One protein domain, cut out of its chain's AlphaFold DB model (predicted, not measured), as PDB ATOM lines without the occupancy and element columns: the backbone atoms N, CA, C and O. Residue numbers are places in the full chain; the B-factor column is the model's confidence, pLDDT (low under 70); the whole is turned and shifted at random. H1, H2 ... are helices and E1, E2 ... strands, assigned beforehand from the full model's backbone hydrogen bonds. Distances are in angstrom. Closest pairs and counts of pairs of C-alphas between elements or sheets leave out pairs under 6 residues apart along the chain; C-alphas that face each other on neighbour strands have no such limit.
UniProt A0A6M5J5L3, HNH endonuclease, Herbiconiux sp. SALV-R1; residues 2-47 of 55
ATOM      1  N   ASP A   2      30.376  20.611   6.630       68.31
ATOM      2  CA  ASP A   2      31.350  21.010   7.649       68.31
ATOM      3  C   ASP A   2      30.796  22.202   8.428       68.31
ATOM      4  O   ASP A   2      30.799  23.337   7.949       68.31
ATOM      5  N   THR A   3      30.266  21.907   9.611       70.81
ATOM      6  CA  THR A   3      29.669  22.888  10.517       70.81
ATOM      7  C   THR A   3      30.707  23.600  11.387       70.81
ATOM      8  O   THR A   3      30.328  24.415  12.222       70.81
ATOM      9  N   THR A   4      32.000  23.288  11.233       83.44
ATOM     10  CA  THR A   4      33.093  23.889  12.019       83.44
ATOM     11  C   THR A   4      33.682  25.138  11.362       83.44
ATOM     12  O   THR A   4      34.343  25.938  12.023       83.44
ATOM     13  N   LEU A   5      33.416  25.346  10.069       81.44
ATOM     14  CA  LEU A   5      33.808  26.552   9.345       81.44
ATOM     15  C   LEU A   5      32.817  27.694   9.602       81.44
ATOM     16  O   LEU A   5      31.604  27.485   9.567       81.44
ATOM     17  N   ASP A   6      33.332  28.920   9.770       83.44
ATOM     18  CA  ASP A   6      32.513  30.141   9.840       83.44
ATOM     19  C   ASP A   6      31.520  30.172   8.668       83.44
ATOM     20  O   ASP A   6      31.864  29.853   7.524       83.44
ATOM     21  N   ALA A   7      30.282  30.590   8.941       70.38
ATOM     22  CA  ALA A   7      29.225  30.676   7.938       70.38
ATOM     23  C   ALA A   7      29.549  31.672   6.812       70.38
ATOM     24  O   ALA A   7      28.777  31.783   5.869       70.38
ATOM     25  N   ARG A   8      30.656  32.423   6.884       75.00
ATOM     26  CA  ARG A   8      31.202  33.275   5.824       75.00
ATOM     27  C   ARG A   8      32.299  32.625   4.991       75.00
ATOM     28  O   ARG A   8      32.698  33.155   3.954       75.00
ATOM     29  N   HIS A   9      32.760  31.449   5.378       82.62
ATOM     30  CA  HIS A   9      33.830  30.772   4.674       82.62
ATOM     31  C   HIS A   9      33.342  30.243   3.313       82.62
ATOM     32  O   HIS A   9      32.286  29.620   3.210       82.62
ATOM     33  N   ALA A  10      34.111  30.468   2.242       73.94
ATOM     34  CA  ALA A  10      33.731  30.044   0.887       73.94
ATOM     35  C   ALA A  10      33.616  28.513   0.746       73.94
ATOM     36  O   ALA A  10      32.804  28.029  -0.034       73.94
ATOM     37  N   ARG A  11      34.396  27.770   1.545       77.12
ATOM     38  CA  ARG A  11      34.329  26.300   1.662       77.12
ATOM     39  C   ARG A  11      33.316  25.788   2.696       77.12
ATOM     40  O   ARG A  11      33.227  24.583   2.888       77.12
ATOM     41  N   SER A  12      32.590  26.672   3.388       82.88
ATOM     42  CA  SER A  12      31.518  26.231   4.288       82.88
ATOM     43  C   SER A  12      30.414  25.578   3.456       82.88
ATOM     44  O   SER A  12      30.012  26.123   2.422       82.88
ATOM     45  N   PHE A  13      29.968  24.395   3.875       83.56
ATOM     46  CA  PHE A  13      28.909  23.651   3.199       83.56
ATOM     47  C   PHE A  13      27.552  23.988   3.814       83.56
ATOM     48  O   PHE A  13      27.368  23.882   5.023       83.56
ATOM     49  N   THR A  14      26.591  24.326   2.963       85.12
ATOM     50  CA  THR A  14      25.184  24.547   3.305       85.12
ATOM     51  C   THR A  14      24.317  23.421   2.744       85.12
ATOM     52  O   THR A  14      24.708  22.770   1.774       85.12
ATOM     53  N   ALA A  15      23.140  23.212   3.334       88.06
ATOM     54  CA  ALA A  15      22.102  22.378   2.741       88.06
ATOM     55  C   ALA A  15      21.326  23.207   1.709       88.06
ATOM     56  O   ALA A  15      20.737  24.229   2.058       88.06
ATOM     57  N   ASP A  16      21.374  22.792   0.449       87.31
ATOM     58  CA  ASP A  16      20.618  23.391  -0.644       87.31
ATOM     59  C   ASP A  16      19.425  22.510  -1.025       87.31
ATOM     60  O   ASP A  16      19.477  21.286  -0.914       87.31
ATOM     61  N   HIS A  17      18.351  23.150  -1.469       89.19
ATOM     62  CA  HIS A  17      17.158  22.488  -1.973       89.19
ATOM     63  C   HIS A  17      17.400  22.123  -3.450       89.19
ATOM     64  O   HIS A  17      17.679  23.007  -4.267       89.19
ATOM     65  N   ASP A  18      17.305  20.832  -3.794       87.56
ATOM     66  CA  ASP A  18      17.444  20.345  -5.178       87.56
ATOM     67  C   ASP A  18      16.520  21.101  -6.147       87.56
ATOM     68  O   ASP A  18      16.973  21.621  -7.168       87.56
ATOM     69  N   VAL A  19      15.257  21.270  -5.753       87.81
ATOM     70  CA  VAL A  19      14.315  22.231  -6.330       87.81
ATOM     71  C   VAL A  19      14.172  23.402  -5.368       87.81
ATOM     72  O   VAL A  19      13.729  23.217  -4.235       87.81
ATOM     73  N   ALA A  20      14.532  24.611  -5.808       88.25
ATOM     74  CA  ALA A  20      14.395  25.810  -4.985       88.25
ATOM     75  C   ALA A  20      12.938  26.000  -4.520       88.25
ATOM     76  O   ALA A  20      12.004  25.817  -5.300       88.25
ATOM     77  N   ILE A  21      12.740  26.418  -3.264       87.88
ATOM     78  CA  ILE A  21      11.402  26.635  -2.678       87.88
ATOM     79  C   ILE A  21      10.590  27.637  -3.512       87.88
ATOM     80  O   ILE A  21       9.429  27.383  -3.818       87.88
ATOM     81  N   ASN A  22      11.225  28.728  -3.954       87.25
ATOM     82  CA  ASN A  22      10.593  29.738  -4.812       87.25
ATOM     83  C   ASN A  22      10.115  29.178  -6.164       87.25
ATOM     84  O   ASN A  22       9.220  29.752  -6.773       87.25
ATOM     85  N   ASN A  23      10.666  28.040  -6.601       87.00
ATOM     86  CA  ASN A  23      10.313  27.360  -7.849       87.00
ATOM     87  C   ASN A  23       9.357  26.171  -7.626       87.00
ATOM     88  O   ASN A  23       9.246  25.302  -8.486       87.00
ATOM     89  N   GLY A  24       8.683  26.098  -6.472       87.69
ATOM     90  CA  GLY A  24       7.735  25.024  -6.152       87.69
ATOM     91  C   GLY A  24       8.336  23.839  -5.388       87.69
ATOM     92  O   GLY A  24       7.672  22.812  -5.234       87.69
ATOM     93  N   GLY A  25       9.570  23.970  -4.888       87.94
ATOM     94  CA  GLY A  25      10.150  23.031  -3.927       87.94
ATOM     95  C   GLY A  25       9.365  22.965  -2.603       87.94
ATOM     96  O   GLY A  25       8.588  23.855  -2.257       87.94
ATOM     97  N   ARG A  26       9.578  21.896  -1.836       89.38
ATOM     98  CA  ARG A  26       8.987  21.634  -0.516       89.38
ATOM     99  C   ARG A  26       9.974  21.916   0.615       89.38
ATOM    100  O   ARG A  26      11.058  21.365   0.664       89.38
ATOM    101  N   LEU A  27       9.543  22.632   1.649       89.44
ATOM    102  CA  LEU A  27      10.394  22.843   2.830       89.44
ATOM    103  C   LEU A  27      10.840  21.530   3.519       89.44
ATOM    104  O   LEU A  27      11.898  21.476   4.138       89.44
ATOM    105  N   VAL A  28      10.021  20.475   3.435       92.00
ATOM    106  CA  VAL A  28      10.272  19.169   4.063       92.00
ATOM    107  C   VAL A  28      10.008  18.050   3.056       92.00
ATOM    108  O   VAL A  28       9.089  18.139   2.242       92.00
ATOM    109  N   GLY A  29      10.790  16.970   3.142       86.62
ATOM    110  CA  GLY A  29      10.587  15.761   2.337       86.62
ATOM    111  C   GLY A  29      11.142  15.840   0.914       86.62
ATOM    112  O   GLY A  29      10.755  15.032   0.075       86.62
ATOM    113  N   GLN A  30      12.029  16.800   0.643       87.12
ATOM    114  CA  GLN A  30      12.833  16.846  -0.577       87.12
ATOM    115  C   GLN A  30      14.312  16.578  -0.284       87.12
ATOM    116  O   GLN A  30      14.738  16.559   0.875       87.12
ATOM    117  N   THR A  31      15.097  16.375  -1.339       88.56
ATOM    118  CA  THR A  31      16.523  16.078  -1.210       88.56
ATOM    119  C   THR A  31      17.295  17.346  -0.869       88.56
ATOM    120  O   THR A  31      17.225  18.344  -1.585       88.56
ATOM    121  N   LEU A  32      18.078  17.285   0.209       88.12
ATOM    122  CA  LEU A  32      19.042  18.328   0.538       88.12
ATOM    123  C   LEU A  32      20.405  17.983  -0.060       88.12
ATOM    124  O   LEU A  32      20.994  16.946   0.253       88.12
ATOM    125  N   VAL A  33      20.917  18.874  -0.903       88.69
ATOM    126  CA  VAL A  33      22.208  18.728  -1.578       88.69
ATOM    127  C   VAL A  33      23.263  19.542  -0.820       88.69
ATOM    128  O   VAL A  33      23.072  20.738  -0.594       88.69
ATOM    129  N   PRO A  34      24.393  18.944  -0.401       87.44
ATOM    130  CA  PRO A  34      25.476  19.704   0.206       87.44
ATOM    131  C   PRO A  34      26.163  20.567  -0.859       87.44
ATOM    132  O   PRO A  34      26.710  20.056  -1.833       87.44
ATOM    133  N   MET A  35      26.198  21.879  -0.642       85.62
ATOM    134  CA  MET A  35      26.797  22.829  -1.582       85.62
ATOM    135  C   MET A  35      27.650  23.856  -0.842       85.62
ATOM    136  O   MET A  35      27.301  24.278   0.258       85.62
ATOM    137  N   HIS A  36      28.767  24.289  -1.431       87.38
ATOM    138  CA  HIS A  36      29.516  25.424  -0.892       87.38
ATOM    139  C   HIS A  36      28.627  26.666  -0.838       87.38
ATOM    140  O   HIS A  36      27.921  26.966  -1.800       87.38
ATOM    141  N   ARG A  37      28.733  27.455   0.229       84.19
ATOM    142  CA  ARG A  37      27.905  28.645   0.436       84.19
ATOM    143  C   ARG A  37      27.944  29.646  -0.718       84.19
ATOM    144  O   ARG A  37      26.908  30.166  -1.116       84.19
ATOM    145  N   ALA A  38      29.132  29.924  -1.258       85.44
ATOM    146  CA  ALA A  38      29.277  30.854  -2.379       85.44
ATOM    147  C   ALA A  38      28.610  30.316  -3.656       85.44
ATOM    148  O   ALA A  38      28.037  31.080  -4.425       85.44
ATOM    149  N   CYS A  39      28.666  29.001  -3.868       85.62
ATOM    150  CA  CYS A  39      27.988  28.346  -4.980       85.62
ATOM    151  C   CYS A  39      26.469  28.352  -4.770       85.62
ATOM    152  O   CYS A  39      25.749  28.677  -5.705       85.62
ATOM    153  N   ASN A  40      25.996  28.078  -3.552       87.88
ATOM    154  CA  ASN A  40      24.574  28.099  -3.212       87.88
ATOM    155  C   ASN A  40      23.963  29.497  -3.428       87.88
ATOM    156  O   ASN A  40      22.964  29.649  -4.123       87.88
ATOM    157  N   ALA A  41      24.646  30.548  -2.959       86.44
ATOM    158  CA  ALA A  41      24.230  31.932  -3.196       86.44
ATOM    159  C   ALA A  41      24.186  32.307  -4.690       86.44
ATOM    160  O   ALA A  41      23.325  33.076  -5.100       86.44
ATOM    161  N   ARG A  42      25.103  31.770  -5.509       87.62
ATOM    162  CA  ARG A  42      25.112  31.982  -6.969       87.62
ATOM    163  C   ARG A  42      24.038  31.180  -7.700       87.62
ATOM    164  O   ARG A  42      23.572  31.639  -8.735       87.62
ATOM    165  N   LYS A  43      23.693  29.988  -7.205       88.31
ATOM    166  CA  LYS A  43      22.597  29.170  -7.739       88.31
ATOM    167  C   LYS A  43      21.260  29.877  -7.513       88.31
ATOM    168  O   LYS A  43      20.476  29.977  -8.451       88.31
ATOM    169  N   SER A  44      21.038  30.396  -6.301       86.56
ATOM    170  CA  SER A  44      19.784  31.053  -5.915       86.56
ATOM    171  C   SER A  44      18.576  30.180  -6.309       86.56
ATOM    172  O   SER A  44      18.603  28.952  -6.218       86.56
ATOM    173  N   ASP A  45      17.521  30.820  -6.777       85.62
ATOM    174  CA  ASP A  45      16.336  30.269  -7.407       85.62
ATOM    175  C   ASP A  45      16.386  30.372  -8.936       85.62
ATOM    176  O   ASP A  45      15.329  30.332  -9.563       85.62
ATOM    177  N   HIS A  46      17.576  30.482  -9.549       81.19
ATOM    178  CA  HIS A  46      17.695  30.521 -11.009       81.19
ATOM    179  C   HIS A  46      16.972  29.299 -11.590       81.19
ATOM    180  O   HIS A  46      17.412  28.158 -11.421       81.19
ATOM    181  N   ALA A  47      15.803  29.551 -12.178       61.88
ATOM    182  CA  ALA A  47      14.846  28.512 -12.507       61.88
ATOM    183  C   ALA A  47      15.436  27.536 -13.523       61.88
ATOM    184  O   ALA A  47      16.139  27.931 -14.457       61.88
TER     185      ALA A  47
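Overview. This is residues 2 to 47 of the 55 residues of the protein "HNH endonuclease" of Herbiconiux sp. SALV-R1 (UniProt A0A6M5J5L3). Little regular structure is present: a small hairpin of two strands, E1 and E2, has one short helix, H1, beside E1, with the unnamed stretches 2 to 12 and 18 to 31 toward opposite ends of a flat outline. The 46 printed residues hold E1, E2 and H1 in that order, an antiparallel sheet E1 - E2 and a mixed class, with 17 residues in named elements. The whole is only just compact, close to loose, with a radius of gyration of the C-alphas of 11.0 A and spans of 30 by 21 by 11 A.

Along the chain. E1, residues 13 to 17, is 12.9 A long and begins at C-alpha 13 (28.909, 23.651, 3.199). E2, residues 32 to 36, is 12.7 A long. H1, residues 37 to 43, is 9.8 A long and ends at C-alpha 43 (22.597, 29.170, -7.739).

Arrangement. Hairpin strands E1 and E2 are antiparallel at 138 degrees, with N 14 and O 35 2.8 A apart, within hydrogen-bond range. E1 and H1 have 4 pairs of C-alphas within 8 A, the closest being Thr 14 and Arg 37 at 5.7 A. E2 and H1 are near each other, with 5 pairs within 10 A. In H1 every O i to N i+4 pair is within hydrogen-bond range.

Size, cuts and confidence. The farthest C-alphas, Thr 4 and Gly 24, are 31.2 A apart. The printed part has no cut. The link E1 to E2 is long, 14 residues; E2 to H1 is tight. Residues 2 and 47 are under pLDDT 70.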